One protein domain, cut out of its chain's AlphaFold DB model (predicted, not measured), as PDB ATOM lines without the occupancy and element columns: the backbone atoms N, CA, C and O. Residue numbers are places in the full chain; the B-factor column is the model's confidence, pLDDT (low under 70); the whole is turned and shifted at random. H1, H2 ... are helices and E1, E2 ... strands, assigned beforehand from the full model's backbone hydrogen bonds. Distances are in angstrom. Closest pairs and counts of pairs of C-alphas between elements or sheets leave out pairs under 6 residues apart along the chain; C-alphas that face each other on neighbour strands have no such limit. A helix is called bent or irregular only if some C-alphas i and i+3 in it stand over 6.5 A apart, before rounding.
ATOM      1  N   LEU A   3      15.732  -2.945 -13.161       96.00
ATOM      2  CA  LEU A   3      16.159  -1.948 -14.138       96.00
ATOM      3  C   LEU A   3      16.635  -2.655 -15.404       96.00
ATOM      4  O   LEU A   3      17.387  -3.626 -15.329       96.00
ATOM      5  N   VAL A   4      16.205  -2.145 -16.557       96.06
ATOM      6  CA  VAL A   4      16.658  -2.573 -17.885       96.06
ATOM      7  C   VAL A   4      16.921  -1.325 -18.722       96.06
ATOM      8  O   VAL A   4      16.058  -0.456 -18.833       96.06
ATOM      9  N   GLU A   5      18.097  -1.253 -19.338       95.81
ATOM     10  CA  GLU A   5      18.421  -0.290 -20.389       95.81
ATOM     11  C   GLU A   5      18.498  -1.026 -21.731       95.81
ATOM     12  O   GLU A   5      19.262  -1.983 -21.887       95.81
ATOM     13  N   LEU A   6      17.707  -0.574 -22.706       94.38
ATOM     14  CA  LEU A   6      17.711  -1.103 -24.068       94.38
ATOM     15  C   LEU A   6      18.350  -0.104 -25.035       94.38
ATOM     16  O   LEU A   6      18.061   1.089 -25.007       94.38
ATOM     17  N   GLU A   7      19.171  -0.619 -25.944       93.44
ATOM     18  CA  GLU A   7      19.731   0.102 -27.083       93.44
ATOM     19  C   GLU A   7      19.035  -0.344 -28.378       93.44
ATOM     20  O   GLU A   7      19.209  -1.496 -28.801       93.44
ATOM     21  N   PRO A   8      18.290   0.545 -29.061       90.62
ATOM     22  CA  PRO A   8      17.746   0.254 -30.381       90.62
ATOM     23  C   PRO A   8      18.849  -0.090 -31.391       90.62
ATOM     24  O   PRO A   8      19.908   0.541 -31.443       90.62
ATOM     25  N   ARG A   9      18.602  -1.089 -32.242       89.12
ATOM     26  CA  ARG A   9      19.477  -1.487 -33.353       89.12
ATOM     27  C   ARG A   9      18.657  -1.600 -34.637       89.12
ATOM     28  O   ARG A   9      17.440  -1.726 -34.607       89.12
ATOM     29  N   ARG A  10      19.336  -1.645 -35.793       85.62
ATOM     30  CA  ARG A  10      18.677  -1.819 -37.109       85.62
ATOM     31  C   ARG A  10      17.767  -3.055 -37.189       85.62
ATOM     32  O   ARG A  10      16.850  -3.072 -37.997       85.62
ATOM     33  N   ARG A  11      18.044  -4.104 -36.404       84.19
ATOM     34  CA  ARG A  11      17.267  -5.356 -36.349       84.19
ATOM     35  C   ARG A  11      17.054  -5.802 -34.898       84.19
ATOM     36  O   ARG A  11      17.659  -6.782 -34.467       84.19
ATOM     37  N   GLY A  12      16.241  -5.054 -34.156       87.06
ATOM     38  CA  GLY A  12      15.848  -5.381 -32.781       87.06
ATOM     39  C   GLY A  12      16.480  -4.470 -31.733       87.06
ATOM     40  O   GLY A  12      16.832  -3.326 -32.020       87.06
ATOM     41  N   MET A  13      16.609  -4.975 -30.508       91.31
ATOM     42  CA  MET A  13      17.117  -4.225 -29.355       91.31
ATOM     43  C   MET A  13      18.247  -5.004 -28.681       91.31
ATOM     44  O   MET A  13      18.186  -6.226 -28.561       91.31
ATOM     45  N   ASN A  14      19.284  -4.307 -28.231       92.50
ATOM     46  CA  ASN A  14      20.318  -4.887 -27.380       92.50
ATOM     47  C   ASN A  14      20.052  -4.496 -25.930       92.50
ATOM     48  O   ASN A  14      19.690  -3.354 -25.664       92.50
ATOM     49  N   VAL A  15      20.283  -5.412 -24.995       94.12
ATOM     50  CA  VAL A  15      20.279  -5.076 -23.568       94.12
ATOM     51  C   VAL A  15      21.619  -4.426 -23.233       94.12
ATOM     52  O   VAL A  15      22.654  -5.083 -23.301       94.12
ATOM     53  N   ALA A  16      21.635  -3.131 -22.922       93.88
ATOM     54  CA  ALA A  16      22.867  -2.442 -22.535       93.88
ATOM     55  C   ALA A  16      23.282  -2.849 -21.118       93.88
ATOM     56  O   ALA A  16      24.426  -3.242 -20.874       93.88
ATOM     57  N   CYS A  17      22.319  -2.823 -20.198       94.62
ATOM     58  CA  CYS A  17      22.450  -3.369 -18.860       94.62
ATOM     59  C   CYS A  17      21.081  -3.808 -18.334       94.62
ATOM     60  O   CYS A  17      20.041  -3.272 -18.720       94.62
ATOM     61  N   ALA A  18      21.088  -4.797 -17.449       95.12
ATOM     62  CA  ALA A  18      19.909  -5.206 -16.707       95.12
ATOM     63  C   ALA A  18      20.302  -5.677 -15.307       95.12
ATOM     64  O   ALA A  18      21.404  -6.192 -15.094       95.12
ATOM     65  N   GLY A  19      19.399  -5.509 -14.346       94.06
ATOM     66  CA  GLY A  19      19.610  -6.022 -13.005       94.06
ATOM     67  C   GLY A  19      18.408  -5.860 -12.092       94.06
ATOM     68  O   GLY A  19      17.543  -5.007 -12.287       94.06
ATOM     69  N   VAL A  20      18.388  -6.702 -11.067       93.38
ATOM     70  CA  VAL A  20      17.395  -6.687  -9.997       93.38
ATOM     71  C   VAL A  20      18.109  -6.395  -8.687       93.38
ATOM     72  O   VAL A  20      19.192  -6.922  -8.427       93.38
ATOM     73  N   GLU A  21      17.498  -5.547  -7.871       94.06
ATOM     74  CA  GLU A  21      17.923  -5.234  -6.513       94.06
ATOM     75  C   GLU A  21      16.722  -5.367  -5.574       94.06
ATOM     76  O   GLU A  21      15.702  -4.683  -5.761       94.06
ATOM     77  N   PRO A  22      16.794  -6.263  -4.579       90.75
ATOM     78  CA  PRO A  22      15.731  -6.406  -3.603       90.75
ATOM     79  C   PRO A  22      15.662  -5.165  -2.707       90.75
ATOM     80  O   PRO A  22      16.669  -4.518  -2.399       90.75
ATOM     81  N   ARG A  23      14.447  -4.855  -2.255       91.19
ATOM     82  CA  ARG A  23      14.252  -3.893  -1.170       91.19
ATOM     83  C   ARG A  23      14.690  -4.548   0.134       91.19
ATOM     84  O   ARG A  23      14.362  -5.706   0.389       91.19
ATOM     85  N   ARG A  24      15.440  -3.822   0.959       92.56
ATOM     86  CA  ARG A  24      15.819  -4.298   2.294       92.56
ATOM     87  C   ARG A  24      14.619  -4.207   3.231       92.56
ATOM     88  O   ARG A  24      13.740  -3.358   3.070       92.56
ATOM     89  N   ARG A  25      14.592  -5.076   4.244       89.38
ATOM     90  CA  ARG A  25      13.544  -5.073   5.270       89.38
ATOM     91  C   ARG A  25      13.468  -3.689   5.926       89.38
ATOM     92  O   ARG A  25      14.472  -3.187   6.412       89.38
ATOM     93  N   GLY A  26      12.276  -3.091   5.929       88.12
ATOM     94  CA  GLY A  26      12.026  -1.762   6.498       88.12
ATOM     95  C   GLY A  26      12.171  -0.588   5.520       88.12
ATOM     96  O   GLY A  26      11.734   0.512   5.851       88.12
ATOM     97  N   GLU A  27      12.701  -0.794   4.307       90.12
ATOM     98  CA  GLU A  27      12.699   0.249   3.272       90.12
ATOM     99  C   GLU A  27      11.254   0.526   2.829       90.12
ATOM    100  O   GLU A  27      10.604  -0.337   2.240       90.12
ATOM    101  N   ARG A  28      10.740   1.737   3.090       87.06
ATOM    102  CA  ARG A  28       9.376   2.157   2.700       87.06
ATOM    103  C   ARG A  28       9.271   2.665   1.260       87.06
ATOM    104  O   ARG A  28       8.197   2.576   0.678       87.06
ATOM    105  N   SER A  29      10.387   3.081   0.666       89.88
ATOM    106  CA  SER A  29      10.503   3.494  -0.740       89.88
ATOM    107  C   SER A  29      11.419   2.544  -1.518       89.88
ATOM    108  O   SER A  29      12.290   1.903  -0.926       89.88
ATOM    109  N   ALA A  30      11.250   2.460  -2.842       91.25
ATOM    110  CA  ALA A  30      12.174   1.749  -3.724       91.25
ATOM    111  C   ALA A  30      13.484   2.516  -3.988       91.25
ATOM    112  O   ALA A  30      14.430   1.928  -4.516       91.25
ATOM    113  N   ARG A  31      13.570   3.797  -3.601       95.12
ATOM    114  CA  ARG A  31      14.712   4.673  -3.890       95.12
ATOM    115  C   ARG A  31      16.076   4.104  -3.466       95.12
ATOM    116  O   ARG A  31      16.948   4.061  -4.327       95.12
ATOM    117  N   PRO A  32      16.290   3.590  -2.238       95.81
ATOM    118  CA  PRO A  32      17.602   3.055  -1.865       95.81
ATOM    119  C   PRO A  32      18.021   1.843  -2.710       95.81
ATOM    120  O   PRO A  32      19.198   1.658  -3.004       95.81
ATOM    121  N   ALA A  33      17.064   1.004  -3.121       96.00
ATOM    122  CA  ALA A  33      17.333  -0.106  -4.033       96.00
ATOM    123  C   ALA A  33      17.649   0.390  -5.453       96.00
ATOM    124  O   ALA A  33      18.502  -0.180  -6.131       96.00
ATOM    125  N   LEU A  34      16.995   1.464  -5.899       96.31
ATOM    126  CA  LEU A  34      17.295   2.101  -7.177       96.31
ATOM    127  C   LEU A  34      18.687   2.750  -7.179       96.31
ATOM    128  O   LEU A  34      19.431   2.539  -8.128       96.31
ATOM    129  N   GLU A  35      19.078   3.462  -6.121       97.12
ATOM    130  CA  GLU A  35      20.424   4.041  -5.965       97.12
ATOM    131  C   GLU A  35      21.507   2.960  -6.099       97.12
ATOM    132  O   GLU A  35      22.381   3.069  -6.959       97.12
ATOM    133  N   ARG A  36      21.364   1.842  -5.373       97.00
ATOM    134  CA  ARG A  36      22.272   0.684  -5.489       97.00
ATOM    135  C   ARG A  36      22.316   0.096  -6.905       97.00
ATOM    136  O   ARG A  36      23.381  -0.314  -7.366       97.00
ATOM    137  N   LEU A  37      21.181   0.039  -7.611       96.12
ATOM    138  CA  LEU A  37      21.150  -0.400  -9.015       96.12
ATOM    139  C   LEU A  37      21.891   0.562  -9.931       96.12
ATOM    140  O   LEU A  37      22.643   0.108 -10.790       96.12
ATOM    141  N   LEU A  38      21.674   1.866  -9.772       96.88
ATOM    142  CA  LEU A  38      22.306   2.887 -10.602       96.88
ATOM    143  C   LEU A  38      23.817   2.910 -10.391       96.88
ATOM    144  O   LEU A  38      24.554   2.966 -11.371       96.88
ATOM    145  N   GLU A  39      24.280   2.781  -9.150       96.75
ATOM    146  CA  GLU A  39      25.703   2.645  -8.829       96.75
ATOM    147  C   GLU A  39      26.301   1.390  -9.480       96.75
ATOM    148  O   GLU A  39      27.293   1.468 -10.208       96.75
ATOM    149  N   ARG A  40      25.659   0.229  -9.288       96.44
ATOM    150  CA  ARG A  40      26.153  -1.065  -9.784       96.44
ATOM    151  C   ARG A  40      26.140  -1.182 -11.309       96.44
ATOM    152  O   ARG A  40      27.063  -1.758 -11.883       96.44
ATOM    153  N   LEU A  41      25.077  -0.714 -11.959       95.62
ATOM    154  CA  LEU A  41      24.877  -0.874 -13.402       95.62
ATOM    155  C   LEU A  41      25.428   0.304 -14.205       95.62
ATOM    156  O   LEU A  41      25.779   0.111 -15.368       95.62
ATOM    157  N   SER A  42      25.515   1.494 -13.600       95.44
ATOM    158  CA  SER A  42      25.962   2.738 -14.237       95.44
ATOM    159  C   SER A  42      25.336   2.952 -15.630       95.44
ATOM    160  O   SER A  42      26.071   3.095 -16.613       95.44
ATOM    161  N   PRO A  43      23.988   2.942 -15.751       95.44
ATOM    162  CA  PRO A  43      23.323   3.071 -17.046       95.44
ATOM    163  C   PRO A  43      23.688   4.394 -17.722       95.44
ATOM    164  O   PRO A  43      24.009   5.383 -17.051       95.44
ATOM    165  N   ARG A  44      23.632   4.446 -19.055       95.38
ATOM    166  CA  ARG A  44      23.917   5.675 -19.821       95.38
ATOM    167  C   ARG A  44      22.666   6.516 -20.007       95.38
ATOM    168  O   ARG A  44      22.736   7.745 -19.955       95.38
ATOM    169  N   ALA A  45      21.522   5.864 -20.179       94.56
ATOM    170  CA  ALA A  45      20.233   6.523 -20.249       94.56
ATOM    171  C   ALA A  45      19.966   7.369 -18.992       94.56
ATOM    172  O   ALA A  45      20.236   6.977 -17.855       94.56
ATOM    173  N   ARG A  46      19.422   8.568 -19.211       95.12
ATOM    174  CA  ARG A  46      18.928   9.471 -18.153       95.12
ATOM    175  C   ARG A  46      17.420   9.675 -18.226       95.12
ATOM    176  O   ARG A  46      16.863  10.385 -17.404       95.12
ATOM    177  N   ARG A  47      16.754   9.068 -19.210       95.88
ATOM    178  CA  ARG A  47      15.295   9.052 -19.341       95.88
ATOM    179  C   ARG A  47      14.787   7.689 -18.896       95.88
ATOM    180  O   ARG A  47      15.359   6.684 -19.304       95.88
ATOM    181  N   VAL A  48      13.737   7.662 -18.085       96.31
ATOM    182  CA  VAL A  48      13.203   6.419 -17.513       96.31
ATOM    183  C   VAL A  48      11.699   6.310 -17.733       96.31
ATOM    184  O   VAL A  48      10.975   7.303 -17.666       96.31
ATOM    185  N   VAL A  49      11.241   5.093 -18.007       97.44
ATOM    186  CA  VAL A  49       9.826   4.720 -17.978       97.44
ATOM    187  C   VAL A  49       9.609   3.902 -16.712       97.44
ATOM    188  O   VAL A  49      10.368   2.973 -16.446       97.44
ATOM    189  N   THR A  50       8.599   4.259 -15.929       97.25
ATOM    190  CA  THR A  50       8.199   3.535 -14.714       97.25
ATOM    191  C   THR A  50       6.727   3.146 -14.806       97.25
ATOM    192  O   THR A  50       6.051   3.556 -15.747       97.25
ATOM    193  N   ALA A  51       6.222   2.373 -13.847       96.69
ATOM    194  CA  ALA A  51       4.813   2.008 -13.763       96.69
ATOM    195  C   ALA A  51       4.201   2.325 -12.394       96.69
ATOM    196  O   ALA A  51       4.907   2.369 -11.384       96.69
ATOM    197  N   LEU A  52       2.887   2.527 -12.379       96.00
ATOM    198  CA  LEU A  52       2.039   2.411 -11.197       96.00
ATOM    199  C   LEU A  52       1.446   1.002 -11.114       96.00
ATOM    200  O   LEU A  52       1.253   0.346 -12.142       96.00
ATOM    201  N   ASP A  53       1.145   0.582  -9.889       92.38
ATOM    202  CA  ASP A  53       0.529  -0.711  -9.600       92.38
ATOM    203  C   ASP A  53      -0.951  -0.644  -9.999       92.38
ATOM    204  O   ASP A  53      -1.677   0.224  -9.503       92.38
ATOM    205  N   ALA A  54      -1.425  -1.543 -10.864       91.12
ATOM    206  CA  ALA A  54      -2.804  -1.514 -11.361       91.12
ATOM    207  C   ALA A  54      -3.868  -1.551 -10.249       91.12
ATOM    208  O   ALA A  54      -4.923  -0.939 -10.396       91.12
ATOM    209  N   ASP A  55      -3.573  -2.198  -9.118       88.69
ATOM    210  CA  ASP A  55      -4.445  -2.257  -7.934       88.69
ATOM    211  C   ASP A  55      -4.737  -0.891  -7.302       88.69
ATOM    212  O   ASP A  55      -5.683  -0.743  -6.529       88.69
ATOM    213  N   LEU A 128       6.930   9.346  -8.591       95.50
ATOM    214  CA  LEU A 128       7.853  10.321  -9.187       95.50
ATOM    215  C   LEU A 128       8.982  10.694  -8.208       95.50
ATOM    216  O   LEU A 128      10.143  10.814  -8.610       95.50
ATOM    217  N   GLY A 129       8.658  10.806  -6.919       94.88
ATOM    218  CA  GLY A 129       9.594  11.097  -5.836       94.88
ATOM    219  C   GLY A 129      10.690  10.041  -5.662       94.88
ATOM    220  O   GLY A 129      11.797  10.383  -5.239       94.88
ATOM    221  N   GLU A 130      10.449   8.784  -6.059       94.69
ATOM    222  CA  GLU A 130      11.469   7.722  -6.018       94.69
ATOM    223  C   GLU A 130      12.661   8.005  -6.946       94.69
ATOM    224  O   GLU A 130      13.766   7.526  -6.690       94.69
ATOM    225  N   PHE A 131      12.456   8.809  -7.995       95.50
ATOM    226  CA  PHE A 131      13.473   9.159  -8.991       95.50
ATOM    227  C   PHE A 131      14.085  10.552  -8.766       95.50
ATOM    228  O   PHE A 131      15.098  10.898  -9.383       95.50
ATOM    229  N   ALA A 132      13.490  11.362  -7.887       92.38
ATOM    230  CA  ALA A 132      13.899  12.741  -7.652       92.38
ATOM    231  C   ALA A 132      15.342  12.824  -7.125       92.38
ATOM    232  O   ALA A 132      15.700  12.190  -6.137       92.38
ATOM    233  N   GLY A 133      16.188  13.637  -7.760       91.94
ATOM    234  CA  GLY A 133      17.587  13.809  -7.348       91.94
ATOM    235  C   GLY A 133      18.535  12.672  -7.756       91.94
ATOM    236  O   GLY A 133      19.713  12.745  -7.433       91.94
ATOM    237  N   LEU A 134      18.070  11.666  -8.507       96.06
ATOM    238  CA  LEU A 134      18.919  10.588  -9.049       96.06
ATOM    239  C   LEU A 134      19.507  10.906 -10.436       96.06
ATOM    240  O   LEU A 134      20.047  10.030 -11.108       96.06
ATOM    241  N   GLY A 135      19.347  12.143 -10.917       94.62
ATOM    242  CA  GLY A 135      19.744  12.532 -12.276       94.62
ATOM    243  C   GLY A 135      18.917  11.863 -13.384       94.62
ATOM    244  O   GLY A 135      19.322  11.881 -14.546       94.62
ATOM    245  N   LEU A 136      17.769  11.270 -13.043       96.00
ATOM    246  CA  LEU A 136      16.838  10.648 -13.981       96.00
ATOM    247  C   LEU A 136      15.664  11.585 -14.283       96.00
ATOM    248  O   LEU A 136      15.125  12.241 -13.396       96.00
ATOM    249  N   LYS A 137      15.237  11.609 -15.544       95.38
ATOM    250  CA  LYS A 137      14.037  12.292 -16.023       95.38
ATOM    251  C   LYS A 137      12.976  11.255 -16.375       95.38
ATOM    252  O   LYS A 137      13.176  10.448 -17.284       95.38
ATOM    253  N   ILE A 138      11.837  11.300 -15.694       96.31
ATOM    254  CA  ILE A 138      10.685  10.462 -16.035       96.31
ATOM    255  C   ILE A 138      10.194  10.851 -17.433       96.31
ATOM    256  O   ILE A 138       9.858  12.006 -17.689       96.31
ATOM    257  N   ALA A 139      10.216   9.895 -18.357       95.69
ATOM    258  CA  ALA A 139       9.721  10.057 -19.719       95.69
ATOM    259  C   ALA A 139       8.256   9.634 -19.843       95.69
ATOM    260  O   ALA A 139       7.530  10.225 -20.634       95.69
ATOM    261  N   ALA A 140       7.846   8.620 -19.080       95.81
ATOM    262  CA  ALA A 140       6.468   8.164 -18.991       95.81
ATOM    263  C   ALA A 140       6.241   7.403 -17.678       95.81
ATOM    264  O   ALA A 140       7.156   6.757 -17.154       95.81
ATOM    265  N   VAL A 141       5.004   7.460 -17.193       96.75
ATOM    266  CA  VAL A 141       4.482   6.592 -16.137       96.75
ATOM    267  C   VAL A 141       3.400   5.730 -16.773       96.75
ATOM    268  O   VAL A 141       2.445   6.248 -17.339       96.75
ATOM    269  N   ASP A 142       3.603   4.422 -16.762       96.31
ATOM    270  CA  ASP A 142       2.692   3.428 -17.323       96.31
ATOM    271  C   ASP A 142       1.891   2.736 -16.212       96.31
ATOM    272  O   ASP A 142       2.041   3.041 -15.029       96.31
ATOM    273  N   VAL A 143       1.082   1.757 -16.593       95.00
ATOM    274  CA  VAL A 143       0.475   0.792 -15.672       95.00
ATOM    275  C   VAL A 143       1.164  -0.548 -15.862       95.00
ATOM    276  O   VAL A 143       1.336  -1.009 -16.996       95.00
ATOM    277  N   ASP A 144       1.558  -1.177 -14.763       94.69
ATOM    278  CA  ASP A 144       2.323  -2.422 -14.754       94.69
ATOM    279  C   ASP A 144       1.660  -3.534 -15.578       94.69
ATOM    280  O   ASP A 144       2.266  -4.074 -16.507       94.69
ATOM    281  N   LEU A 145       0.380  -3.813 -15.338       93.00
ATOM    282  CA  LEU A 145      -0.332  -4.868 -16.041       93.00
ATOM    283  C   LEU A 145      -0.579  -4.520 -17.509       93.00
ATOM    284  O   LEU A 145      -0.660  -5.427 -18.329       93.00
ATOM    285  N   PHE A 146      -0.654  -3.237 -17.882       92.88
ATOM    286  CA  PHE A 146      -0.749  -2.862 -19.297       92.88
ATOM    287  C   PHE A 146       0.586  -3.070 -20.004       92.88
ATOM    288  O   PHE A 146       0.610  -3.491 -21.164       92.88
ATOM    289  N   ALA A 147       1.697  -2.787 -19.319       94.06
ATOM    290  CA  ALA A 147       3.023  -3.094 -19.829       94.06
ATOM    291  C   ALA A 147       3.166  -4.608 -20.031       94.06
ATOM    292  O   ALA A 147       3.550  -5.039 -21.117       94.06
ATOM    293  N   LEU A 148       2.754  -5.411 -19.048       94.06
ATOM    294  CA  LEU A 148       2.763  -6.870 -19.148       94.06
ATOM    295  C   LEU A 148       1.822  -7.401 -20.242       94.06
ATOM    296  O   LEU A 148       2.220  -8.303 -20.969       94.06
ATOM    297  N   SER A 149       0.630  -6.826 -20.448       91.88
ATOM    298  CA  SER A 149      -0.243  -7.216 -21.572       91.88
ATOM    299  C   SER A 149       0.449  -7.007 -22.921       91.88
ATOM    300  O   SER A 149       0.512  -7.928 -23.730       91.88
ATOM    301  N   ARG A 150       1.079  -5.839 -23.124       90.00
ATOM    302  CA  ARG A 150       1.870  -5.564 -24.336       90.00
ATOM    303  C   ARG A 150       3.077  -6.483 -24.481       90.00
ATOM    304  O   ARG A 150       3.552  -6.691 -25.595       90.00
ATOM    305  N   LEU A 151       3.622  -6.970 -23.367       90.00
ATOM    306  CA  LEU A 151       4.691  -7.959 -23.388       90.00
ATOM    307  C   LEU A 151       4.166  -9.272 -23.968       90.00
ATOM    308  O   LEU A 151       4.766  -9.760 -24.914       90.00
ATOM    309  N   VAL A 152       3.033  -9.782 -23.474       90.31
ATOM    310  CA  VAL A 152       2.404 -11.018 -23.979       90.31
ATOM    311  C   VAL A 152       2.119 -10.926 -25.477       90.31
ATOM    312  O   VAL A 152       2.560 -11.792 -26.227       90.31
ATOM    313  N   GLU A 153       1.517  -9.825 -25.935       87.50
ATOM    314  CA  GLU A 153       1.209  -9.572 -27.356       87.50
ATOM    315  C   GLU A 153       2.437  -9.625 -28.284       87.50
ATOM    316  O   GLU A 153       2.317  -9.841 -29.488       87.50
ATOM    317  N   ARG A 154       3.641  -9.405 -27.745       86.25
ATOM    318  CA  ARG A 154       4.902  -9.402 -28.504       86.25
ATOM    319  C   ARG A 154       5.614 -10.745 -28.498       86.25
ATOM    320  O   ARG A 154       6.746 -10.835 -28.970       86.25
ATOM    321  N   THR A 155       4.994 -11.755 -27.912       86.19
ATOM    322  CA  THR A 155       5.642 -13.014 -27.585       86.19
ATOM    323  C   THR A 155       4.839 -14.184 -28.121       86.19
ATOM    324  O   THR A 155       3.656 -14.042 -28.406       86.19
ATOM    325  N   PRO A 156       5.452 -15.368 -28.260       85.25
ATOM    326  CA  PRO A 156       4.700 -16.557 -28.625       85.25
ATOM    327  C   PRO A 156       3.821 -17.103 -27.485       85.25
ATOM    328  O   PRO A 156       3.151 -18.105 -27.707       85.25
ATOM    329  N   ALA A 157       3.861 -16.551 -26.269       84.81
ATOM    330  CA  ALA A 157       3.024 -17.038 -25.176       84.81
ATOM    331  C   ALA A 157       1.568 -16.599 -25.349       84.81
ATOM    332  O   ALA A 157       1.304 -15.473 -25.758       84.81
ATOM    333  N   ASP A 158       0.638 -17.477 -24.976       89.31
ATOM    334  CA  ASP A 158      -0.792 -17.156 -24.991       89.31
ATOM    335  C   ASP A 158      -1.198 -16.447 -23.688       89.31
ATOM    336  O   ASP A 158      -2.194 -15.733 -23.632       89.31
ATOM    337  N   ALA A 159      -0.431 -16.655 -22.612       93.00
ATOM    338  CA  ALA A 159      -0.653 -16.024 -21.321       93.00
ATOM    339  C   ALA A 159       0.646 -15.889 -20.513       93.00
ATOM    340  O   ALA A 159       1.603 -16.649 -20.684       93.00
ATOM    341  N   LEU A 160       0.640 -14.945 -19.575       94.06
ATOM    342  CA  LEU A 160       1.706 -14.708 -18.608       94.06
ATOM    343  C   LEU A 160       1.155 -14.787 -17.187       94.06
ATOM    344  O   LEU A 160       0.162 -14.140 -16.864       94.06
ATOM    345  N   LEU A 161       1.850 -15.529 -16.336       94.06
ATOM    346  CA  LEU A 161       1.713 -15.470 -14.894       94.06
ATOM    347  C   LEU A 161       2.797 -14.582 -14.319       94.06
ATOM    348  O   LEU A 161       3.976 -14.932 -14.344       94.06
ATOM    349  N   TYR A 162       2.390 -13.434 -13.796       93.88
ATOM    350  CA  TYR A 162       3.284 -12.485 -13.162       93.88
ATOM    351  C   TYR A 162       3.088 -12.499 -11.649       93.88
ATOM    352  O   TYR A 162       1.990 -12.250 -11.160       93.88
ATOM    353  N   ARG A 163       4.149 -12.797 -10.898       92.31
ATOM    354  CA  ARG A 163       4.131 -12.816  -9.434       92.31
ATOM    355  C   ARG A 163       4.858 -11.605  -8.866       92.31
ATOM    356  O   ARG A 163       6.013 -11.366  -9.202       92.31
ATOM    357  N   ASP A 164       4.208 -10.904  -7.949       89.50
ATOM    358  CA  ASP A 164       4.796  -9.814  -7.173       89.50
ATOM    359  C   ASP A 164       4.521 -10.051  -5.684       89.50
ATOM    360  O   ASP A 164       3.391  -9.925  -5.199       89.50
ATOM    361  N   GLY A 165       5.544 -10.515  -4.959       87.62
ATOM    362  CA  GLY A 165       5.406 -10.970  -3.577       87.62
ATOM    363  C   GLY A 165       4.364 -12.089  -3.406       87.62
ATOM    364  O   GLY A 165       4.571 -13.231  -3.838       87.62
ATOM    365  N   HIS A 166       3.263 -11.763  -2.724       89.56
ATOM    366  CA  HIS A 166       2.128 -12.665  -2.487       89.56
ATOM    367  C   HIS A 166       1.030 -12.535  -3.542       89.56
ATOM    368  O   HIS A 166       0.105 -13.334  -3.539       89.56
ATOM    369  N   ARG A 167       1.109 -11.570  -4.459       91.00
ATOM    370  CA  ARG A 167       0.121 -11.440  -5.527       91.00
ATOM    371  C   ARG A 167       0.564 -12.183  -6.770       91.00
ATOM    372  O   ARG A 167       1.735 -12.155  -7.151       91.00
ATOM    373  N   LEU A 168      -0.401 -12.813  -7.416       91.75
ATOM    374  CA  LEU A 168      -0.236 -13.479  -8.690       91.75
ATOM    375  C   LEU A 168      -1.243 -12.929  -9.690       91.75
ATOM    376  O   LEU A 168      -2.437 -12.873  -9.411       91.75
ATOM    377  N   TRP A 169      -0.754 -12.591 -10.873       92.81
ATOM    378  CA  TRP A 169      -1.539 -12.065 -11.972       92.81
ATOM    379  C   TRP A 169      -1.514 -13.013 -13.156       92.81
ATOM    380  O   TRP A 169      -0.440 -13.352 -13.644       92.81
ATOM    381  N   LEU A 170      -2.687 -13.376 -13.664       93.25
ATOM    382  CA  LEU A 170      -2.840 -13.951 -14.994       93.25
ATOM    383  C   LEU A 170      -3.107 -12.818 -15.986       93.25
ATOM    384  O   LEU A 170      -4.099 -12.105 -15.851       93.25
ATOM    385  N   VAL A 171      -2.241 -12.675 -16.987       93.06
ATOM    386  CA  VAL A 171      -2.356 -11.688 -18.066       93.06
ATOM    387  C   VAL A 171      -2.488 -12.414 -19.400       93.06
ATOM    388  O   VAL A 171      -1.608 -13.190 -19.773       93.06
ATOM    389  N   ARG A 172      -3.580 -12.161 -20.124       89.81
ATOM    390  CA  ARG A 172      -3.909 -12.836 -21.388       89.81
ATOM    391  C   ARG A 172      -4.870 -11.992 -22.215       89.81
ATOM    392  O   ARG A 172      -5.866 -11.575 -21.658       89.81
ATOM    393  N   ASP A 173      -4.645 -11.792 -23.514       81.06
ATOM    394  CA  ASP A 173      -5.630 -11.195 -24.447       81.06
ATOM    395  C   ASP A 173      -6.337  -9.919 -23.920       81.06
ATOM    396  O   ASP A 173      -7.543  -9.732 -24.067       81.06
ATOM    397  N   GLY A 174      -5.601  -9.049 -23.216       75.56
ATOM    398  CA  GLY A 174      -6.150  -7.853 -22.555       75.56
ATOM    399  C   GLY A 174      -6.971  -8.111 -21.278       75.56
ATOM    400  O   GLY A 174      -7.318  -7.162 -20.574       75.56
ATOM    401  N   PHE A 175      -7.234  -9.374 -20.951       81.50
ATOM    402  CA  PHE A 175      -7.796  -9.863 -19.701       81.50
ATOM    403  C   PHE A 175      -6.725  -9.997 -18.612       81.50
ATOM    404  O   PHE A 175      -5.571 -10.368 -18.860       81.50
ATOM    405  N   ARG A 176      -7.116  -9.653 -17.383       88.44
ATOM    406  CA  ARG A 176      -6.247  -9.626 -16.206       88.44
ATOM    407  C   ARG A 176      -7.016 -10.138 -14.999       88.44
ATOM    408  O   ARG A 176      -8.074  -9.597 -14.689       88.44
ATOM    409  N   LEU A 177      -6.469 -11.130 -14.308       89.62
ATOM    410  CA  LEU A 177      -7.013 -11.625 -13.042       89.62
ATOM    411  C   LEU A 177      -5.931 -11.713 -11.985       89.62
ATOM    412  O   LEU A 177      -4.804 -12.092 -12.293       89.62
ATOM    413  N   ALA A 178      -6.313 -11.416 -10.747       90.69
ATOM    414  CA  ALA A 178      -5.450 -11.522  -9.583       90.69
ATOM    415  C   ALA A 178      -5.861 -12.695  -8.693       90.69
ATOM    416  O   ALA A 178      -7.049 -12.981  -8.539       90.69
ATOM    417  N   MET A 179      -4.874 -13.292  -8.035       90.62
ATOM    418  CA  MET A 179      -5.042 -14.165  -6.881       90.62
ATOM    419  C   MET A 179      -4.049 -13.755  -5.787       90.62
ATOM    420  O   MET A 179      -2.909 -13.382  -6.076       90.62
ATOM    421  N   ASP A 180      -4.486 -13.837  -4.531       90.56
ATOM    422  CA  ASP A 180      -3.613 -13.714  -3.363       90.56
ATOM    423  C   ASP A 180      -3.088 -15.102  -2.959       90.56
ATOM    424  O   ASP A 180      -3.859 -16.039  -2.770       90.56
ATOM    425  N   LEU A 181      -1.767 -15.230  -2.857       88.12
ATOM    426  CA  LEU A 181      -1.031 -16.437  -2.480       88.12
ATOM    427  C   LEU A 181      -0.627 -16.440  -0.996       88.12
ATOM    428  O   LEU A 181       0.220 -17.243  -0.595       88.12
ATOM    429  N   ALA A 182      -1.134 -15.521  -0.170       88.81
ATOM    430  CA  ALA A 182      -0.779 -15.449   1.245       88.81
ATOM    431  C   ALA A 182      -0.994 -16.798   1.961       88.81
ATOM    432  O   ALA A 182      -2.117 -17.256   2.150       88.81
ATOM    433  N   GLY A 183       0.112 -17.428   2.381       85.12
ATOM    434  CA  GLY A 183       0.100 -18.705   3.104       85.12
ATOM    435  C   GLY A 183      -0.137 -19.951   2.244       85.12
ATOM    436  O   GLY A 183      -0.287 -21.030   2.810       85.12
ATOM    437  N   VAL A 184      -0.152 -19.831   0.913       87.12
ATOM    438  CA  VAL A 184      -0.418 -20.947  -0.009       87.12
ATOM    439  C   VAL A 184       0.834 -21.283  -0.820       87.12
ATOM    440  O   VAL A 184       1.589 -20.390  -1.211       87.12
ATOM    441  N   ASP A 185       1.061 -22.574  -1.089       86.06
ATOM    442  CA  ASP A 185       2.089 -22.992  -2.042       86.06
ATOM    443  C   ASP A 185       1.733 -22.487  -3.455       86.06
ATOM    444  O   ASP A 185       0.661 -22.824  -3.965       86.06
ATOM    445  N   PRO A 186       2.596 -21.691  -4.114       84.19
ATOM    446  CA  PRO A 186       2.284 -21.125  -5.421       84.19
ATOM    447  C   PRO A 186       2.034 -22.182  -6.495       84.19
ATOM    448  O   PRO A 186       1.201 -21.961  -7.367       84.19
ATOM    449  N   GLY A 187       2.747 -23.312  -6.460       85.38
ATOM    450  CA  GLY A 187       2.590 -24.364  -7.460       85.38
ATOM    451  C   GLY A 187       1.221 -25.025  -7.362       85.38
ATOM    452  O   GLY A 187       0.501 -25.097  -8.355       85.38
ATOM    453  N   GLN A 188       0.833 -25.422  -6.150       86.50
ATOM    454  CA  GLN A 188      -0.480 -26.004  -5.888       86.50
ATOM    455  C   GLN A 188      -1.613 -25.004  -6.161       86.50
ATOM    456  O   GLN A 188      -2.569 -25.340  -6.856       86.50
ATOM    457  N   ALA A 189      -1.469 -23.751  -5.713       87.62
ATOM    458  CA  ALA A 189      -2.459 -22.704  -5.962       87.62
ATOM    459  C   ALA A 189      -2.738 -22.516  -7.458       87.62
ATOM    460  O   ALA A 189      -3.885 -22.331  -7.852       87.62
ATOM    461  N   LEU A 190      -1.706 -22.588  -8.307       88.19
ATOM    462  CA  LEU A 190      -1.880 -22.522  -9.757       88.19
ATOM    463  C   LEU A 190      -2.678 -23.703 -10.306       88.19
ATOM    464  O   LEU A 190      -3.555 -23.496 -11.142       88.19
ATOM    465  N   VAL A 191      -2.357 -24.921  -9.867       88.88
ATOM    466  CA  VAL A 191      -3.029 -26.147 -10.324       88.88
ATOM    467  C   VAL A 191      -4.511 -26.121  -9.969       88.88
ATOM    468  O   VAL A 191      -5.331 -26.521 -10.792       88.88
ATOM    469  N   ASP A 192      -4.858 -25.579  -8.805       89.31
ATOM    470  CA  ASP A 192      -6.245 -25.511  -8.346       89.31
ATOM    471  C   ASP A 192      -7.012 -24.336  -8.976       89.31
ATOM    472  O   ASP A 192      -8.168 -24.474  -9.377       89.31
ATOM    473  N   TRP A 193      -6.374 -23.168  -9.089       90.31
ATOM    474  CA  TRP A 193      -7.030 -21.934  -9.525       90.31
ATOM    475  C   TRP A 193      -7.172 -21.822 -11.044       90.31
ATOM    476  O   TRP A 193      -8.221 -21.418 -11.546       90.31
ATOM    477  N   LEU A 194      -6.128 -22.168 -11.802       88.12
ATOM    478  CA  LEU A 194      -6.097 -21.905 -13.242       88.12
ATOM    479  C   LEU A 194      -7.174 -22.644 -14.048       88.12
ATOM    480  O   LEU A 194      -7.774 -22.002 -14.914       88.12
ATOM    481  N   PRO A 195      -7.479 -23.933 -13.793       86.62
ATOM    482  CA  PRO A 195      -8.529 -24.631 -14.529       86.62
ATOM    483  C   PRO A 195      -9.901 -23.967 -14.394       86.62
ATOM    484  O   PRO A 195     -10.649 -23.920 -15.366       86.62
ATOM    485  N   ALA A 196     -10.207 -23.395 -13.225       86.00
ATOM    486  CA  ALA A 196     -11.455 -22.665 -12.997       86.00
ATOM    487  C   ALA A 196     -11.508 -21.324 -13.752       86.00
ATOM    488  O   ALA A 196     -12.586 -20.797 -14.018       86.00
ATOM    489  N   VAL A 197     -10.347 -20.770 -14.097       85.50
ATOM    490  CA  VAL A 197     -10.204 -19.444 -14.707       85.50
ATOM    491  C   VAL A 197     -10.113 -19.495 -16.234       85.50
ATOM    492  O   VAL A 197     -10.492 -18.540 -16.910       85.50
ATOM    493  N   TRP A 198      -9.598 -20.584 -16.803       81.75
ATOM    494  CA  TRP A 198      -9.318 -20.665 -18.238       81.75
ATOM    495  C   TRP A 198     -10.551 -20.662 -19.147       81.75
ATOM    496  O   TRP A 198     -10.411 -20.340 -20.332       81.75
ATOM    497  N   GLY A 199     -11.725 -21.011 -18.617       77.31
ATOM    498  CA  GLY A 199     -12.924 -21.231 -19.423       77.31
ATOM    499  C   GLY A 199     -12.698 -22.297 -20.504       77.31
ATOM    500  O   GLY A 199     -11.891 -23.211 -20.333       77.31
ATOM    501  N   ASP A 200     -13.375 -22.149 -21.643       79.06
ATOM    502  CA  ASP A 200     -13.398 -23.166 -22.709       79.06
ATOM    503  C   ASP A 200     -12.141 -23.192 -23.596       79.06
ATOM    504  O   ASP A 200     -11.927 -24.132 -24.361       79.06
ATOM    505  N   ALA A 201     -11.291 -22.166 -23.512       82.75
ATOM    506  CA  ALA A 201     -10.127 -22.005 -24.380       82.75
ATOM    507  C   ALA A 201      -8.859 -21.760 -23.551       82.75
ATOM    508  O   ALA A 201      -8.381 -20.631 -23.503       82.75
ATOM    509  N   PRO A 202      -8.294 -22.768 -22.871       85.25
ATOM    510  CA  PRO A 202      -7.096 -22.601 -22.051       85.25
ATOM    511  C   PRO A 202      -5.855 -22.233 -22.887       85.25
ATOM    512  O   PRO A 202      -5.726 -22.696 -24.022       85.25
ATOM    513  N   PRO A 203      -4.907 -21.449 -22.335       86.56
ATOM    514  CA  PRO A 203      -3.661 -21.116 -23.023       86.56
ATOM    515  C   PRO A 203      -2.822 -22.378 -23.251       86.56
ATOM    516  O   PRO A 203      -2.738 -23.235 -22.371       86.56
ATOM    517  N   VAL A 204      -2.171 -22.491 -24.410       88.19
ATOM    518  CA  VAL A 204      -1.290 -23.619 -24.759       88.19
ATOM    519  C   VAL A 204       0.117 -23.390 -24.206       88.19
ATOM    520  O   VAL A 204       0.768 -24.330 -23.739       88.19
ATOM    521  N   ARG A 205       0.583 -22.138 -24.256       92.38
ATOM    522  CA  ARG A 205       1.895 -21.674 -23.797       92.38
ATOM    523  C   ARG A 205       1.736 -20.618 -22.712       92.38
ATOM    524  O   ARG A 205       1.213 -19.534 -22.961       92.38
ATOM    525  N   LEU A 206       2.239 -20.945 -21.530       92.81
ATOM    526  CA  LEU A 206       2.169 -20.136 -20.327       92.81
ATOM    527  C   LEU A 206       3.574 -19.735 -19.896       92.81
ATOM    528  O   LEU A 206       4.456 -20.583 -19.746       92.81
ATOM    529  N   TRP A 207       3.780 -18.444 -19.680       94.00
ATOM    530  CA  TRP A 207       5.042 -17.943 -19.155       94.00
ATOM    531  C   TRP A 207       4.970 -17.597 -17.681       94.00
ATOM    532  O   TRP A 207       3.955 -17.096 -17.213       94.00
ATOM    533  N   LEU A 208       6.070 -17.828 -16.968       93.75
ATOM    534  CA  LEU A 208       6.235 -17.496 -15.557       93.75
ATOM    535  C   LEU A 208       7.193 -16.307 -15.414       93.75
ATOM    536  O   LEU A 208       8.338 -16.371 -15.864       93.75
ATOM    537  N   ALA A 209       6.738 -15.223 -14.795       93.69
ATOM    538  CA  ALA A 209       7.501 -13.993 -14.606       93.69
ATOM    539  C   ALA A 209       7.299 -13.374 -13.224       93.69
ATOM    540  O   ALA A 209       6.303 -13.621 -12.548       93.69
ATOM    541  N   GLY A 210       8.246 -12.539 -12.808       91.62
ATOM    542  CA  GLY A 210       8.241 -11.938 -11.478       91.62
ATOM    543  C   GLY A 210       8.925 -12.805 -10.420       91.62
ATOM    544  O   GLY A 210       9.782 -13.640 -10.726       91.62
ATOM    545  N   ASP A 211       8.597 -12.557  -9.158       87.94
ATOM    546  CA  ASP A 211       9.319 -13.102  -8.011       87.94
ATOM    547  C   ASP A 211       9.074 -14.601  -7.793       87.94
ATOM    548  O   ASP A 211       7.979 -15.121  -7.980       87.94
ATOM    549  N   GLY A 212      10.107 -15.312  -7.336       83.44
ATOM    550  CA  GLY A 212       9.987 -16.698  -6.872       83.44
ATOM    551  C   GLY A 212       9.893 -17.775  -7.960       83.44
ATOM    552  O   GLY A 212       9.834 -18.951  -7.617       83.44
ATOM    553  N   TRP A 213       9.934 -17.422  -9.249       84.88
ATOM    554  CA  TRP A 213       9.916 -18.418 -10.334       84.88
ATOM    555  C   TRP A 213      11.277 -19.035 -10.650       84.88
ATOM    556  O   TRP A 213      11.328 -20.119 -11.221       84.88
ATOM    557  N   ALA A 214      12.380 -18.400 -10.245       73.56
ATOM    558  CA  ALA A 214      13.725 -18.936 -10.473       73.56
ATOM    559  C   ALA A 214      13.948 -20.315  -9.818       73.56
ATOM    560  O   ALA A 214      14.778 -21.086 -10.281       73.56
ATOM    561  N   SER A 215      13.200 -20.619  -8.754       69.44
ATOM    562  CA  SER A 215      13.213 -21.905  -8.047       69.44
ATOM    563  C   SER A 215      12.002 -22.785  -8.360       69.44
ATOM    564  O   SER A 215      11.806 -23.798  -7.696       69.44
ATOM    565  N   SER A 216      11.146 -22.378  -9.301       77.19
ATOM    566  CA  SER A 216      10.012 -23.206  -9.715       77.19
ATOM    567  C   SER A 216      10.485 -24.392 -10.552       77.19
ATOM    568  O   SER A 216      11.576 -24.347 -11.120       77.19
ATOM    569  N   ASP A 217       9.664 -25.442 -10.625       86.56
ATOM    570  CA  ASP A 217       9.821 -26.551 -11.567       86.56
ATOM    571  C   ASP A 217       8.816 -26.378 -12.725       86.56
ATOM    572  O   ASP A 217       7.663 -26.812 -12.620       86.56
ATOM    573  N   PRO A 218       9.204 -25.727 -13.843       89.81
ATOM    574  CA  PRO A 218       8.314 -25.534 -14.983       89.81
ATOM    575  C   PRO A 218       7.900 -26.852 -15.639       89.81
ATOM    576  O   PRO A 218       6.842 -26.907 -16.263       89.81
ATOM    577  N   ILE A 219       8.706 -27.915 -15.513       91.00
ATOM    578  CA  ILE A 219       8.404 -29.229 -16.091       91.00
ATOM    579  C   ILE A 219       7.290 -29.886 -15.279       91.00
ATOM    580  O   ILE A 219       6.288 -30.312 -15.857       91.00
ATOM    581  N   GLY A 220       7.420 -29.897 -13.950       91.25
ATOM    582  CA  GLY A 220       6.375 -30.364 -13.041       91.25
ATOM    583  C   GLY A 220       5.064 -29.599 -13.226       91.25
ATOM    584  O   GLY A 220       4.012 -30.212 -13.412       91.25
ATOM    585  N   LEU A 221       5.129 -28.264 -13.295       91.19
ATOM    586  CA  LEU A 221       3.957 -27.423 -13.573       91.19
ATOM    587  C   LEU A 221       3.350 -27.702 -14.951       91.19
ATOM    588  O   LEU A 221       2.130 -27.746 -15.082       91.19
ATOM    589  N   SER A 222       4.178 -27.935 -15.973       93.69
ATOM    590  CA  SER A 222       3.695 -28.316 -17.305       93.69
ATOM    591  C   SER A 222       2.922 -29.631 -17.276       93.69
ATOM    592  O   SER A 222       1.858 -29.732 -17.887       93.69
ATOM    593  N   GLY A 223       3.439 -30.625 -16.546       92.75
ATOM    594  CA  GLY A 223       2.784 -31.916 -16.355       92.75
ATOM    595  C   GLY A 223       1.458 -31.788 -15.609       92.75
ATOM    596  O   GLY A 223       0.446 -32.298 -16.083       92.75
ATOM    597  N   ALA A 224       1.446 -31.055 -14.493       91.06
ATOM    598  CA  ALA A 224       0.256 -30.867 -13.665       91.06
ATOM    599  C   ALA A 224      -0.858 -30.090 -14.387       91.06
ATOM    600  O   ALA A 224      -2.032 -30.431 -14.276       91.06
ATOM    601  N   LEU A 225      -0.492 -29.068 -15.164       90.31
ATOM    602  CA  LEU A 225      -1.439 -28.240 -15.913       90.31
ATOM    603  C   LEU A 225      -1.802 -28.835 -17.284       90.31
ATOM    604  O   LEU A 225      -2.749 -28.381 -17.928       90.31
ATOM    605  N   GLY A 226      -1.034 -29.815 -17.771       91.06
ATOM    606  CA  GLY A 226      -1.153 -30.345 -19.129       91.06
ATOM    607  C   GLY A 226      -0.893 -29.287 -20.209       91.06
ATOM    608  O   GLY A 226      -1.518 -29.330 -21.272       91.06
ATOM    609  N   ARG A 227      -0.033 -28.297 -19.934       90.44
ATOM    610  CA  ARG A 227       0.284 -27.151 -20.814       90.44
ATOM    611  C   ARG A 227       1.785 -26.916 -20.876       90.44
ATOM    612  O   ARG A 227       2.522 -27.402 -20.031       90.44
ATOM    613  N   ARG A 228       2.257 -26.151 -21.865       93.69
ATOM    614  CA  ARG A 228       3.674 -25.770 -21.924       93.69
ATOM    615  C   ARG A 228       3.912 -24.581 -21.007       93.69
ATOM    616  O   ARG A 228       3.492 -23.474 -21.333       93.69
ATOM    617  N   VAL A 229       4.596 -24.815 -19.897       93.69
ATOM    618  CA  VAL A 229       4.980 -23.790 -18.929       93.69
ATOM    619  C   VAL A 229       6.481 -23.555 -19.027       93.69
ATOM    620  O   VAL A 229       7.267 -24.499 -19.019       93.69
ATOM    621  N   ALA A 230       6.888 -22.295 -19.132       92.50
ATOM    622  CA  ALA A 230       8.296 -21.916 -19.183       92.50
ATOM    623  C   ALA A 230       8.533 -20.596 -18.437       92.50
ATOM    624  O   ALA A 230       7.627 -19.763 -18.377       92.50
ATOM    625  N   PRO A 231       9.729 -20.362 -17.873       91.88
ATOM    626  CA  PRO A 231      10.086 -19.037 -17.388       91.88
ATOM    627  C   PRO A 231      10.099 -18.033 -18.547       91.88
ATOM    628  O   PRO A 231      10.384 -18.381 -19.693       91.88
ATOM    629  N   TYR A 232       9.787 -16.776 -18.246       90.25
ATOM    630  CA  TYR A 232       9.931 -15.685 -19.198       90.25
ATOM    631  C   TYR A 232      11.391 -15.543 -19.642       90.25
ATOM    632  O   TYR A 232      12.296 -15.469 -18.811       90.25
ATOM    633  N   GLU A 233      11.600 -15.411 -20.951       87.44
ATOM    634  CA  GLU A 233      12.906 -15.134 -21.543       87.44
ATOM    635  C   GLU A 233      12.891 -13.795 -22.286       87.44
ATOM    636  O   GLU A 233      12.067 -13.563 -23.174       87.44
ATOM    637  N   SER A 234      13.866 -12.930 -21.991       83.44
ATOM    638  CA  SER A 234      14.021 -11.619 -22.641       83.44
ATOM    639  C   SER A 234      14.098 -11.733 -24.168       83.44
ATOM    640  O   SER A 234      13.466 -10.973 -24.900       83.44
ATOM    641  N   ARG A 235      14.797 -12.751 -24.678       84.94
ATOM    642  CA  ARG A 235      14.986 -12.986 -26.120       84.94
ATOM    643  C   ARG A 235      13.685 -13.129 -26.892       84.94
ATOM    644  O   ARG A 235      13.653 -12.862 -28.092       84.94
ATOM    645  N   ALA A 236      12.614 -13.531 -26.224       82.81
ATOM    646  CA  ALA A 236      11.349 -13.784 -26.875       82.81
ATOM    647  C   ALA A 236      10.592 -12.497 -27.268       82.81
ATOM    648  O   ALA A 236       9.646 -12.574 -28.044       82.81
ATOM    649  N   ILE A 237      11.070 -11.318 -26.842       82.56
ATOM    650  CA  ILE A 237      10.684 -10.009 -27.406       82.56
ATOM    651  C   ILE A 237      11.719  -9.442 -28.396       82.56
ATOM    652  O   ILE A 237      11.718  -8.248 -28.703       82.56
ATOM    653  N   GLY A 238      12.624 -10.285 -28.900       81.44
ATOM    654  CA  GLY A 238      13.633  -9.904 -29.889       81.44
ATOM    655  C   GLY A 238      14.810  -9.109 -29.318       81.44
ATOM    656  O   GLY A 238      15.483  -8.397 -30.073       81.44
ATOM    657  N   THR A 239      15.069  -9.199 -28.008       83.12
ATOM    658  CA  THR A 239      16.281  -8.627 -27.415       83.12
ATOM    659  C   THR A 239      17.473  -9.563 -27.587       83.12
ATOM    660  O   THR A 239      17.352 -10.790 -27.587       83.12
ATOM    661  N   ARG A 240      18.663  -8.979 -27.733       83.38
ATOM    662  CA  ARG A 240      19.925  -9.718 -27.643       83.38
ATOM    663  C   ARG A 240      20.490  -9.593 -26.233       83.38
ATOM    664  O   ARG A 240      20.528  -8.468 -25.725       83.38
ATOM    665  N   PRO A 241      20.956 -10.703 -25.636       77.44
ATOM    666  CA  PRO A 241      21.478 -10.686 -24.284       77.44
ATOM    667  C   PRO A 241      22.687  -9.766 -24.186       77.44
ATOM    668  O   PRO A 241      23.535  -9.723 -25.081       77.44
ATOM    669  N   GLY A 242      22.749  -9.037 -23.082       75.62
ATOM    670  CA  GLY A 242      23.849  -8.150 -22.744       75.62
ATOM    671  C   GLY A 242      24.365  -8.399 -21.338       75.62
ATOM    672  O   GLY A 242      24.137  -9.454 -20.740       75.62
ATOM    673  N   ARG A 243      25.081  -7.419 -20.787       70.00
ATOM    674  CA  ARG A 243      25.666  -7.540 -19.449       70.00
ATOM    675  C   ARG A 243      24.555  -7.615 -18.397       70.00
ATOM    676  O   ARG A 243      23.759  -6.690 -18.272       70.00
ATOM    677  N   GLY A 244      24.533  -8.705 -17.630       65.44
ATOM    678  CA  GLY A 244      23.546  -8.917 -16.566       65.44
ATOM    679  C   GLY A 244      22.197  -9.476 -17.034       65.44
ATOM    680  O   GLY A 244      21.327  -9.693 -16.196       65.44
ATOM    681  N   ASP A 245      22.025  -9.768 -18.331       69.69
ATOM    682  CA  ASP A 245      20.825 -10.436 -18.852       69.69
ATOM    683  C   ASP A 245      20.898 -11.952 -18.618       69.69
ATOM    684  O   ASP A 245      21.072 -12.748 -19.539       69.69
ATOM    685  N   GLY A 246      20.819 -12.356 -17.351       68.44
ATOM    686  CA  GLY A 246      20.800 -13.766 -16.955       68.44
ATOM    687  C   GLY A 246      19.483 -14.487 -17.265       68.44
ATOM    688  O   GLY A 246      19.280 -15.575 -16.741       68.44
ATOM    689  N   GLY A 247      18.571 -13.884 -18.041       72.19
ATOM    690  CA  GLY A 247      17.218 -14.415 -18.227       72.19
ATOM    691  C   GLY A 247      16.392 -14.385 -16.938       72.19
ATOM    692  O   GLY A 247      15.554 -15.251 -16.718       72.19
ATOM    693  N   ASP A 248      16.650 -13.418 -16.052       83.44
ATOM    694  CA  ASP A 248      15.924 -13.306 -14.789       83.44
ATOM    695  C   ASP A 248      14.465 -12.922 -15.063       83.44
ATOM    696  O   ASP A 248      14.168 -11.808 -15.503       83.44
ATOM    697  N   ALA A 249      13.546 -13.845 -14.781       86.00
ATOM    698  CA  ALA A 249      12.115 -13.680 -15.002       86.00
ATOM    699  C   ALA A 249      11.521 -12.471 -14.246       86.00
ATOM    700  O   ALA A 249      10.475 -11.943 -14.637       86.00
ATOM    701  N   ARG A 250      12.208 -11.963 -13.209       89.88
ATOM    702  CA  ARG A 250      11.850 -10.721 -12.497       89.88
ATOM    703  C   ARG A 250      12.023  -9.460 -13.343       89.88
ATOM    704  O   ARG A 250      11.464  -8.418 -13.018       89.88
ATOM    705  N   LEU A 251      12.782  -9.532 -14.437       93.25
ATOM    706  CA  LEU A 251      12.988  -8.407 -15.347       93.25
ATOM    707  C   LEU A 251      11.823  -8.205 -16.325       93.25
ATOM    708  O   LEU A 251      11.824  -7.197 -17.024       93.25
ATOM    709  N   ALA A 252      10.835  -9.106 -16.394       93.88
ATOM    710  CA  ALA A 252       9.762  -9.055 -17.396       93.88
ATOM    711  C   ALA A 252       9.038  -7.697 -17.453       93.88
ATOM    712  O   ALA A 252       8.887  -7.123 -18.532       93.88
ATOM    713  N   LEU A 253       8.657  -7.137 -16.296       95.31
ATOM    714  CA  LEU A 253       8.025  -5.817 -16.233       95.31
ATOM    715  C   LEU A 253       8.985  -4.704 -16.687       95.31
ATOM    716  O   LEU A 253       8.605  -3.839 -17.473       95.31
ATOM    717  N   ALA A 254      10.248  -4.741 -16.253       95.50
ATOM    718  CA  ALA A 254      11.247  -3.755 -16.665       95.50
ATOM    719  C   ALA A 254      11.514  -3.807 -18.182       95.50
ATOM    720  O   ALA A 254      11.613  -2.761 -18.820       95.50
ATOM    721  N   TYR A 255      11.544  -5.003 -18.779       94.69
ATOM    722  CA  TYR A 255      11.597  -5.184 -20.231       94.69
ATOM    723  C   TYR A 255      10.370  -4.594 -20.921       94.69
ATOM    724  O   TYR A 255      10.513  -3.839 -21.883       94.69
ATOM    725  N   ALA A 256       9.172  -4.890 -20.419       94.25
ATOM    726  CA  ALA A 256       7.929  -4.369 -20.973       94.25
ATOM    727  C   ALA A 256       7.900  -2.829 -21.005       94.25
ATOM    728  O   ALA A 256       7.503  -2.229 -22.009       94.25
ATOM    729  N   LEU A 257       8.383  -2.186 -19.937       96.31
ATOM    730  CA  LEU A 257       8.497  -0.730 -19.836       96.31
ATOM    731  C   LEU A 257       9.601  -0.167 -20.740       96.31
ATOM    732  O   LEU A 257       9.381   0.819 -21.444       96.31
ATOM    733  N   ALA A 258      10.774  -0.803 -20.779       94.69
ATOM    734  CA  ALA A 258      11.893  -0.342 -21.599       94.69
ATOM    735  C   ALA A 258      11.561  -0.388 -23.101       94.69
ATOM    736  O   ALA A 258      11.864   0.554 -23.829       94.69
ATOM    737  N   VAL A 259      10.855  -1.429 -23.557       92.06
ATOM    738  CA  VAL A 259      10.387  -1.548 -24.949       92.06
ATOM    739  C   VAL A 259       9.455  -0.400 -25.341       92.06
ATOM    740  O   VAL A 259       9.487   0.050 -26.489       92.06
ATOM    741  N   ARG A 260       8.628   0.093 -24.410       89.25
ATOM    742  CA  ARG A 260       7.804   1.286 -24.642       89.25
ATOM    743  C   ARG A 260       8.665   2.533 -24.807       89.25
ATOM    744  O   ARG A 260       8.379   3.328 -25.689       89.25
ATOM    745  N   GLY A 261       9.709   2.684 -23.994       86.75
ATOM    746  CA  GLY A 261      10.623   3.827 -24.063       86.75
ATOM    747  C   GLY A 261      11.448   3.912 -25.353       86.75
ATOM    748  O   GLY A 261      12.008   4.967 -25.635       86.75
ATOM    749  N   CYS A 262      11.528   2.827 -26.131       85.25
ATOM    750  CA  CYS A 262      12.201   2.800 -27.432       85.25
ATOM    751  C   CYS A 262      11.306   3.199 -28.623       85.25
ATOM    752  O   CYS A 262      11.814   3.228 -29.745       85.25
ATOM    753  N   ARG A 263      10.005   3.436 -28.407       71.56
ATOM    754  CA  ARG A 263       9.078   3.955 -29.425       71.56
ATOM    755  C   ARG A 263       9.080   5.478 -29.416       71.56
ATOM    756  O   ARG A 263       9.026   6.041 -30.526       71.56
TER     757      ARG A 263
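What this domain is: This is residues 3 to 55 and 128 to 263 of the 263 residues of an uncharacterized protein of Halotalea alkalilenta (UniProt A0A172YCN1). Two halves stand side by side: a twisted sheet of five strands, with H3 and H4 over one face and H2 over the other, and a half gathered round H6, on which the strand pairs E1 E2 and E3 E4 pack. H2 crosses H6 between the halves, the first turns of H6 reach E8, and H1 packs on E2. The 189 printed residues run E1 E2 H1 E3 E4 H2 E5 E6 E7 H3 E8 H4 E9 H5 H6, class mixed; the large sheet, E7 E6 E5 E8 E9, is mixed, E1 E2 antiparallel, E3 E4 parallel. The whole is compact, with a radius of gyration of the C-alphas of 16.7 A and spans of 48 by 44 by 26 A.

How they stand to each other: E5 (159 to 164), E6 (167 to 172) and E7 (175 to 180) form a meander, each strand the antiparallel neighbour of the one before; N 162 and O 169 are 2.8 A apart, N 170 and O 177 2.8 A. E8 (205 to 210) is parallel to E5, N 161 to O 207 2.8 A, and to E9 (228 to 231), N 208 to O 230 2.9 A. H3 (186 to 197) and H4 (218 to 225) are on one face, H2 (144 to 153) on the opposite face: three layers, helices on both faces. E8, H4, E9 form a strand-helix-strand unit, a helix joining parallel neighbours; E7, H3, E8 form a split one, with E6 and E5 between; both crossovers are right-handed. H6 (249 to 261), on the same face as H2, stands up from the sheet at 58 degrees; H2 and H6 touch, about perpendicular at 87 degrees, C-alphas 147 and 256 closest at 5.2 A. The closest C-alphas of H6 and E1 (3 to 9) are 254 and 4, 5.7 A; of H6 and E3 (47 to 52), 257 and 49, 5.9 A. E1 and E2 (12 to 20) form a hairpin, N 5 to O 17 2.9 A; E3 and E4 (137 to 143) have N 50 to O 140 at 3.1 A. H1 (31 to 41) comes to 6.5 A from E2, C-alphas 41 and 17; H5 (234 to 237) is close to but not clearly touching H6, C-alphas 234 and 252 at 7.2 A. Every O i to N i+4 pair is within hydrogen-bond range in H1, H2 and H4, but 6 of 8 in H3 and 6 of 9 in H6; H5 is too short for one.

Where its parts are: E1 begins at C-alpha 3 (16.159, -1.948, -14.138); E2, 22.9 A long, bends by 62 degrees at residue 16. H6, 19.8 A, ends at C-alpha 261 (10.623, 3.827, -24.063); it is irregular, C-alphas 250 and 253 being 7.3 A apart, and H3, 15.7 A, only just so, with 6.6 A from C-alpha 192 to 195.

The domain as a whole: The C-alphas of Gly 133 and Asp 200 are the farthest apart, 50.6 A. Residues 56 to 127 are not printed, and C-alphas 55 and 128 are 17.6 A apart across the cut. The link from H5 to H6 is long, 11 residues; pLDDT is under 70 at residue 215 and residues 244 to 246.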